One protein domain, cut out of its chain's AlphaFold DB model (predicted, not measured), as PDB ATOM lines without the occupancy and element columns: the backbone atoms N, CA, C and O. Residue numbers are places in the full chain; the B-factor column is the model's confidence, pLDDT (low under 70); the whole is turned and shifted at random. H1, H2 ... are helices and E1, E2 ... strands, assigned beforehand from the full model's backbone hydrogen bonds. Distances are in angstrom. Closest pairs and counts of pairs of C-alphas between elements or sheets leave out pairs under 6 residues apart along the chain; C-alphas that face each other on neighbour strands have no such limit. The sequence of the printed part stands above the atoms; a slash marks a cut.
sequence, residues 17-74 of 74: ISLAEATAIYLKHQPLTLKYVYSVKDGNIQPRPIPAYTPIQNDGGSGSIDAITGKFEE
ATOM      1  N   ILE A  17     -20.122 -34.220 -32.768       87.19
ATOM      2  CA  ILE A  17     -19.873 -32.948 -32.087       87.19
ATOM      3  C   ILE A  17     -20.744 -32.837 -30.834       87.19
ATOM      4  O   ILE A  17     -21.816 -33.441 -30.726       87.19
ATOM      5  N   SER A  18     -20.306 -32.027 -29.873       88.12
ATOM      6  CA  SER A  18     -21.079 -31.822 -28.653       88.12
ATOM      7  C   SER A  18     -22.385 -31.065 -28.923       88.12
ATOM      8  O   SER A  18     -22.497 -30.254 -29.844       88.12
ATOM      9  N   LEU A  19     -23.374 -31.257 -28.043       84.50
ATOM     10  CA  LEU A  19     -24.635 -30.506 -28.080       84.50
ATOM     11  C   LEU A  19     -24.406 -28.983 -28.047       84.50
ATOM     12  O   LEU A  19     -25.124 -28.227 -28.702       84.50
ATOM     13  N   ALA A  20     -23.402 -28.532 -27.287       85.94
ATOM     14  CA  ALA A  20     -23.049 -27.121 -27.182       85.94
ATOM     15  C   ALA A  20     -22.531 -26.564 -28.518       85.94
ATOM     16  O   ALA A  20     -22.955 -25.486 -28.936       85.94
ATOM     17  N   GLU A  21     -21.670 -27.310 -29.214       86.56
ATOM     18  CA  GLU A  21     -21.159 -26.931 -30.537       86.56
ATOM     19  C   GLU A  21     -22.271 -26.910 -31.584       86.56
ATOM     20  O   GLU A  21     -22.417 -25.914 -32.297       86.56
ATOM     21  N   ALA A  22     -23.114 -27.946 -31.621       84.81
ATOM     22  CA  ALA A  22     -24.265 -27.996 -32.521       84.81
ATOM     23  C   ALA A  22     -25.201 -26.795 -32.298       84.81
ATOM     24  O   ALA A  22     -25.604 -26.125 -33.246       84.81
ATOM     25  N   THR A  23     -25.483 -26.446 -31.040       82.31
ATOM     26  CA  THR A  23     -26.316 -25.281 -30.700       82.31
ATOM     27  C   THR A  23     -25.687 -23.969 -31.179       82.31
ATOM     28  O   THR A  23     -26.378 -23.121 -31.744       82.31
ATOM     29  N   ALA A  24     -24.378 -23.789 -30.985       84.06
ATOM     30  CA  ALA A  24     -23.674 -22.579 -31.410       84.06
ATOM     31  C   ALA A  24     -23.698 -22.401 -32.936       84.06
ATOM     32  O   ALA A  24     -23.933 -21.296 -33.429       84.06
ATOM     33  N   ILE A  25     -23.502 -23.492 -33.680       83.12
ATOM     34  CA  ILE A  25     -23.615 -23.508 -35.141       83.12
ATOM     35  C   ILE A  25     -25.038 -23.134 -35.558       83.12
ATOM     36  O   ILE A  25     -25.210 -22.229 -36.371       83.12
ATOM     37  N   TYR A  26     -26.056 -23.760 -34.961       80.50
ATOM     38  CA  TYR A  26     -27.459 -23.490 -35.286       80.50
ATOM     39  C   TYR A  26     -27.785 -22.010 -35.155       80.50
ATOM     40  O   TYR A  26     -28.251 -21.380 -36.103       80.50
ATOM     41  N   LEU A  27     -27.470 -21.436 -33.993       78.31
ATOM     42  CA  LEU A  27     -27.749 -20.038 -33.686       78.31
ATOM     43  C   LEU A  27     -27.042 -19.071 -34.642       78.31
ATOM     44  O   LEU A  27     -27.593 -18.012 -34.931       78.31
ATOM     45  N   LYS A  28     -25.863 -19.427 -35.167       80.62
ATOM     46  CA  LYS A  28     -25.141 -18.614 -36.158       80.62
ATOM     47  C   LYS A  28     -25.880 -18.522 -37.496       80.62
ATOM     48  O   LYS A  28     -25.752 -17.513 -38.185       80.62
ATOM     49  N   HIS A  29     -26.620 -19.564 -37.866       78.50
ATOM     50  CA  HIS A  29     -27.320 -19.658 -39.148       78.50
ATOM     51  C   HIS A  29     -28.796 -19.260 -39.074       78.50
ATOM     52  O   HIS A  29     -29.438 -19.123 -40.111       78.50
ATOM     53  N   GLN A  30     -29.337 -19.027 -37.874       77.81
ATOM     54  CA  GLN A  30     -30.716 -18.581 -37.724       77.81
ATOM     55  C   GLN A  30     -30.905 -17.179 -38.323       77.81
ATOM     56  O   GLN A  30     -30.282 -16.223 -37.846       77.81
ATOM     57  N   PRO A  31     -31.789 -17.008 -39.323       78.38
ATOM     58  CA  PRO A  31     -32.125 -15.680 -39.801       78.38
ATOM     59  C   PRO A  31     -32.799 -14.894 -38.671       78.38
ATOM     60  O   PRO A  31     -33.715 -15.373 -37.998       78.38
ATOM     61  N   LEU A  32     -32.314 -13.674 -38.443       81.31
ATOM     62  CA  LEU A  32     -32.790 -12.801 -37.377       81.31
ATOM     63  C   LEU A  32     -33.792 -11.783 -37.918       81.31
ATOM     64  O   LEU A  32     -33.592 -11.184 -38.972       81.31
ATOM     65  N   THR A  33     -34.844 -11.532 -37.148       82.81
ATOM     66  CA  THR A  33     -35.814 -10.467 -37.403       82.81
ATOM     67  C   THR A  33     -35.864  -9.497 -36.231       82.81
ATOM     68  O   THR A  33     -35.815  -9.903 -35.065       82.81
ATOM     69  N   LEU A  34     -35.938  -8.202 -36.539       85.12
ATOM     70  CA  LEU A  34     -36.073  -7.143 -35.548       85.12
ATOM     71  C   LEU A  34     -37.528  -7.070 -35.069       85.12
ATOM     72  O   LEU A  34     -38.435  -6.821 -35.860       85.12
ATOM     73  N   LYS A  35     -37.745  -7.256 -33.767       85.75
ATOM     74  CA  LYS A  35     -39.059  -7.176 -33.114       85.75
ATOM     75  C   LYS A  35     -38.993  -6.316 -31.857       85.75
ATOM     76  O   LYS A  35     -37.934  -6.137 -31.267       85.75
ATOM     77  N   TYR A  36     -40.143  -5.815 -31.421       88.25
ATOM     78  CA  TYR A  36     -40.293  -5.178 -30.115       88.25
ATOM     79  C   TYR A  36     -40.759  -6.223 -29.103       88.25
ATOM     80  O   TYR A  36     -41.844  -6.783 -29.255       88.25
ATOM     81  N   VAL A  37     -39.939  -6.505 -28.090       86.31
ATOM     82  CA  VAL A  37     -40.225  -7.519 -27.062       86.31
ATOM     83  C   VAL A  37     -40.390  -6.870 -25.696       86.31
ATOM     84  O   VAL A  37     -39.672  -5.933 -25.345       86.31
ATOM     85  N   TYR A  38     -41.334  -7.378 -24.911       89.69
ATOM     86  CA  TYR A  38     -41.489  -6.988 -23.517       89.69
ATOM     87  C   TYR A  38     -40.548  -7.830 -22.653       89.69
ATOM     88  O   TYR A  38     -40.639  -9.056 -22.644       89.69
ATOM     89  N   SER A  39     -39.618  -7.181 -21.953       87.44
ATOM     90  CA  SER A  39     -38.707  -7.874 -21.042       87.44
ATOM     91  C   SER A  39     -39.396  -8.202 -19.719       87.44
ATOM     92  O   SER A  39     -40.328  -7.518 -19.296       87.44
ATOM     93  N   VAL A  40     -38.917  -9.248 -19.048       90.62
ATOM     94  CA  VAL A  40     -39.325  -9.591 -17.683       90.62
ATOM     95  C   VAL A  40     -38.169  -9.251 -16.751       90.62
ATOM     96  O   VAL A  40     -37.051  -9.721 -16.955       90.62
ATOM     97  N   LYS A  41     -38.428  -8.428 -15.734       86.50
ATOM     98  CA  LYS A  41     -37.459  -8.071 -14.690       86.50
ATOM     99  C   LYS A  41     -38.106  -8.300 -13.331       86.50
ATOM    100  O   LYS A  41     -39.219  -7.828 -13.104       86.50
ATOM    101  N   ASP A  42     -37.443  -9.067 -12.469       91.12
ATOM    102  CA  ASP A  42     -37.955  -9.455 -11.146       91.12
ATOM    103  C   ASP A  42     -39.366 -10.077 -11.212       91.12
ATOM    104  O   ASP A  42     -40.244  -9.772 -10.410       91.12
ATOM    105  N   GLY A  43     -39.617 -10.898 -12.242       91.94
ATOM    106  CA  GLY A  43     -40.917 -11.532 -12.494       91.94
ATOM    107  C   GLY A  43     -41.995 -10.622 -13.100       91.94
ATOM    108  O   GLY A  43     -43.065 -11.114 -13.447       91.94
ATOM    109  N   ASN A  44     -41.726  -9.326 -13.291       93.12
ATOM    110  CA  ASN A  44     -42.687  -8.362 -13.831       93.12
ATOM    111  C   ASN A  44     -42.392  -8.010 -15.294       93.12
ATOM    112  O   ASN A  44     -41.266  -7.632 -15.645       93.12
ATOM    113  N   ILE A  45     -43.426  -8.076 -16.137       92.25
ATOM    114  CA  ILE A  45     -43.373  -7.615 -17.530       92.25
ATOM    115  C   ILE A  45     -43.194  -6.095 -17.532       92.25
ATOM    116  O   ILE A  45     -43.983  -5.358 -16.940       92.25
ATOM    117  N   GLN A  46     -42.141  -5.617 -18.187       93.69
ATOM    118  CA  GLN A  46     -41.855  -4.191 -18.288       93.69
ATOM    119  C   GLN A  46     -42.839  -3.514 -19.252       93.69
ATOM    120  O   GLN A  46     -43.154  -4.089 -20.285       93.69
ATOM    121  N   PRO A  47     -43.311  -2.285 -18.982       91.38
ATOM    122  CA  PRO A  47     -44.364  -1.646 -19.781       91.38
ATOM    123  C   PRO A  47     -43.881  -1.123 -21.141       91.38
ATOM    124  O   PRO A  47     -44.690  -0.874 -22.034       91.38
ATOM    125  N   ARG A  48     -42.569  -0.924 -21.309       93.50
ATOM    126  CA  ARG A  48     -41.974  -0.428 -22.550       93.50
ATOM    127  C   ARG A  48     -41.257  -1.577 -23.258       93.50
ATOM    128  O   ARG A  48     -40.295  -2.097 -22.691       93.50
ATOM    129  N   PRO A  49     -41.678  -1.954 -24.475       91.38
ATOM    130  CA  PRO A  49     -40.966  -2.969 -25.221       91.38
ATOM    131  C   PRO A  49     -39.635  -2.409 -25.732       91.38
ATOM    132  O   PRO A  49     -39.504  -1.209 -25.998       91.38
ATOM    133  N   ILE A  50     -38.650  -3.285 -25.880       90.44
ATOM    134  CA  ILE A  50     -37.327  -2.954 -26.410       90.44
ATOM    135  C   ILE A  50     -37.146  -3.582 -27.795       90.44
ATOM    136  O   ILE A  50     -37.672  -4.672 -28.035       90.44
ATOM    137  N   PRO A  51     -36.419  -2.927 -28.714       89.06
ATOM    138  CA  PRO A  51     -36.033  -3.559 -29.967       89.06
ATOM    139  C   PRO A  51     -35.071  -4.719 -29.676       89.06
ATOM    140  O   PRO A  51     -34.059  -4.538 -28.999       89.06
ATOM    141  N   ALA A  52     -35.380  -5.904 -30.187       83.69
ATOM    142  CA  ALA A  52     -34.569  -7.105 -30.064       83.69
ATOM    143  C   ALA A  52     -34.545  -7.871 -31.388       83.69
ATOM    144  O   ALA A  52     -35.558  -7.978 -32.082       83.69
ATOM    145  N   TYR A  53     -33.387  -8.435 -31.721       81.06
ATOM    146  CA  TYR A  53     -33.283  -9.412 -32.794       81.06
ATOM    147  C   TYR A  53     -33.684 -10.781 -32.257       81.06
ATOM    148  O   TYR A  53     -33.130 -11.255 -31.267       81.06
ATOM    149  N   THR A  54     -34.658 -11.405 -32.906       77.81
ATOM    150  CA  THR A  54     -35.160 -12.735 -32.544       77.81
ATOM    151  C   THR A  54     -35.024 -13.669 -33.742       77.81
ATOM    152  O   THR A  54     -35.215 -13.198 -34.867       77.81
ATOM    153  N   PRO A  55     -34.707 -14.959 -33.544       76.38
ATOM    154  CA  PRO A  55     -34.772 -15.940 -34.620       76.38
ATOM    155  C   PRO A  55     -36.154 -15.917 -35.275       76.38
ATOM    156  O   PRO A  55     -37.179 -15.853 -34.582       76.38
ATOM    157  N   ILE A  56     -36.198 -15.942 -36.605       73.31
ATOM    158  CA  ILE A  56     -37.441 -16.182 -37.333       73.31
ATOM    159  C   ILE A  56     -37.829 -17.632 -37.036       73.31
ATOM    160  O   ILE A  56     -37.143 -18.554 -37.464       73.31
ATOM    161  N   GLN A  57     -38.901 -17.842 -36.268       66.94
ATOM    162  CA  GLN A  57     -39.511 -19.165 -36.171       66.94
ATOM    163  C   GLN A  57     -40.071 -19.479 -37.561       66.94
ATOM    164  O   GLN A  57     -41.093 -18.925 -37.959       66.94
ATOM    165  N   ASN A  58     -39.333 -20.263 -38.347       55.03
ATOM    166  CA  ASN A  58     -39.829 -20.780 -39.612       55.03
ATOM    167  C   ASN A  58     -40.862 -21.857 -39.279       55.03
ATOM    168  O   ASN A  58     -40.493 -22.982 -38.951       55.03
ATOM    169  N   ASP A  59     -42.146 -21.521 -39.389       54.00
ATOM    170  CA  ASP A  59     -43.294 -22.419 -39.189       54.00
ATOM    171  C   ASP A  59     -43.378 -23.577 -40.225       54.00
ATOM    172  O   ASP A  59     -44.454 -24.109 -40.485       54.00
ATOM    173  N   GLY A  60     -42.269 -24.006 -40.842       54.28
ATOM    174  CA  GLY A  60     -42.299 -25.087 -41.836       54.28
ATOM    175  C   GLY A  60     -40.977 -25.557 -42.449       54.28
ATOM    176  O   GLY A  60     -41.023 -26.311 -43.414       54.28
ATOM    177  N   GLY A  61     -39.813 -25.157 -41.931       52.16
ATOM    178  CA  GLY A  61     -38.521 -25.588 -42.479       52.16
ATOM    179  C   GLY A  61     -37.463 -25.649 -41.392       52.16
ATOM    180  O   GLY A  61     -36.746 -24.680 -41.155       52.16
ATOM    181  N   SER A  62     -37.435 -26.768 -40.670       55.91
ATOM    182  CA  SER A  62     -36.430 -27.067 -39.657       55.91
ATOM    183  C   SER A  62     -35.183 -27.610 -40.344       55.91
ATOM    184  O   SER A  62     -35.020 -28.826 -40.447       55.91
ATOM    185  N   GLY A  63     -34.312 -26.712 -40.803       59.62
ATOM    186  CA  GLY A  63     -32.965 -27.132 -41.154       59.62
ATOM    187  C   GLY A  63     -32.310 -27.808 -39.943       59.62
ATOM    188  O   GLY A  63     -32.536 -27.430 -38.787       59.62
ATOM    189  N   SER A  64     -31.561 -28.866 -40.203       68.19
ATOM    190  CA  SER A  64     -30.925 -29.723 -39.206       68.19
ATOM    191  C   SER A  64     -29.414 -29.516 -39.221       68.19
ATOM    192  O   SER A  64     -28.868 -28.925 -40.145       68.19
ATOM    193  N   ILE A  65     -28.719 -29.944 -38.167       77.06
ATOM    194  CA  ILE A  65     -27.254 -29.923 -38.143       77.06
ATOM    195  C   ILE A  65     -26.758 -31.350 -38.201       77.06
ATOM    196  O   ILE A  65     -27.116 -32.168 -37.351       77.06
ATOM    197  N   ASP A  66     -25.911 -31.628 -39.184       82.12
ATOM    198  CA  ASP A  66     -25.195 -32.886 -39.285       82.12
ATOM    199  C   ASP A  66     -24.295 -33.056 -38.052       82.12
ATOM    200  O   ASP A  66     -23.401 -32.250 -37.783       82.12
ATOM    201  N   ALA A  67     -24.550 -34.109 -37.279       80.44
ATOM    202  CA  ALA A  67     -23.893 -34.340 -35.997       80.44
ATOM    203  C   ALA A  67     -22.401 -34.708 -36.116       80.44
ATOM    204  O   ALA A  67     -21.701 -34.679 -35.109       80.44
ATOM    205  N   ILE A  68     -21.902 -35.057 -37.304       84.44
ATOM    206  CA  ILE A  68     -20.505 -35.465 -37.528       84.44
ATOM    207  C   ILE A  68     -19.686 -34.306 -38.095       84.44
ATOM    208  O   ILE A  68     -18.537 -34.094 -37.717       84.44
ATOM    209  N   THR A  69     -20.274 -33.539 -39.006       82.69
ATOM    210  CA  THR A  69     -19.603 -32.454 -39.729       82.69
ATOM    211  C   THR A  69     -19.931 -31.073 -39.178       82.69
ATOM    212  O   THR A  69     -19.236 -30.111 -39.505       82.69
ATOM    213  N   GLY A  70     -20.987 -30.948 -38.371       77.81
ATOM    214  CA  GLY A  70     -21.477 -29.669 -37.871       77.81
ATOM    215  C   GLY A  70     -22.011 -28.754 -38.970       77.81
ATOM    216  O   GLY A  70     -22.085 -27.545 -38.777       77.81
ATOM    217  N   LYS A  71     -22.345 -29.283 -40.147       81.75
ATOM    218  CA  LYS A  71     -22.937 -28.480 -41.218       81.75
ATOM    219  C   LYS A  71     -24.435 -28.338 -40.996       81.75
ATOM    220  O   LYS A  71     -25.098 -29.296 -40.617       81.75
ATOM    221  N   PHE A  72     -24.945 -27.132 -41.214       77.38
ATOM    222  CA  PHE A  72     -26.381 -26.897 -41.295       77.38
ATOM    223  C   PHE A  72     -26.887 -27.346 -42.672       77.38
ATOM    224  O   PHE A  72     -26.314 -26.948 -43.684       77.38
ATOM    225  N   GLU A  73     -27.944 -28.148 -42.680       73.44
ATOM    226  CA  GLU A  73     -28.632 -28.686 -43.855       73.44
ATOM    227  C   GLU A  73     -30.085 -28.189 -43.811       73.44
ATOM    228  O   GLU A  73     -30.765 -28.396 -42.805       73.44
ATOM    229  N   GLU A  74     -30.538 -27.491 -44.854       64.88
ATOM    230  CA  GLU A  74     -31.876 -26.871 -44.936       64.88
ATOM    231  C   GLU A  74     -32.973 -27.847 -45.383       64.88
ATOM    232  O   GLU A  74     -32.717 -28.660 -46.302       64.88
TER     233      GLU A  74
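What this domain is: This is residues 17 to 74 of the 74 residues of an uncharacterized protein of Brevibacillus laterosporus (UniProt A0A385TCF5). Little regular structure is present: a slender two-stranded hairpin, E1 and E2, with a free-standing loop tip at residues 40 to 45, helix H1 at the other end, and a tail, residues 56 to 74, folding back toward H1. The printed part has 58 residues, 23 in named elements, in the order H1, E1, E2; the class is mixed and the sheet antiparallel. It is only just loose, close to extended, with a radius of gyration of the C-alphas of 15.2 A and spans of 45 by 24 by 15 A.

How they stand to each other: E1, residues 32 to 37, and E2, residues 50 to 55, form an antiparallel hairpin at 143 degrees; N 33 and O 54 are 2.8 A apart, within hydrogen-bond range. H1, residues 19 to 29, is only just apart from E2, at 8.2 A; its O i to N i+4 pairs are all within hydrogen-bond range.

Where its parts are: H1 begins at C-alpha 19 (-24.635, -30.506, -28.080) and measures 15.7 A, E1 13.8 A. E2, 15.6 A, ends at C-alpha 55 (-34.772, -15.940, -34.620).

The domain as a whole: The farthest C-alphas, Pro 47 and Ile 68, are 45.0 A apart. The printed part has no cut; the link E1 to E2 is long. Residues 57 to 64 and 74 have pLDDT under 70.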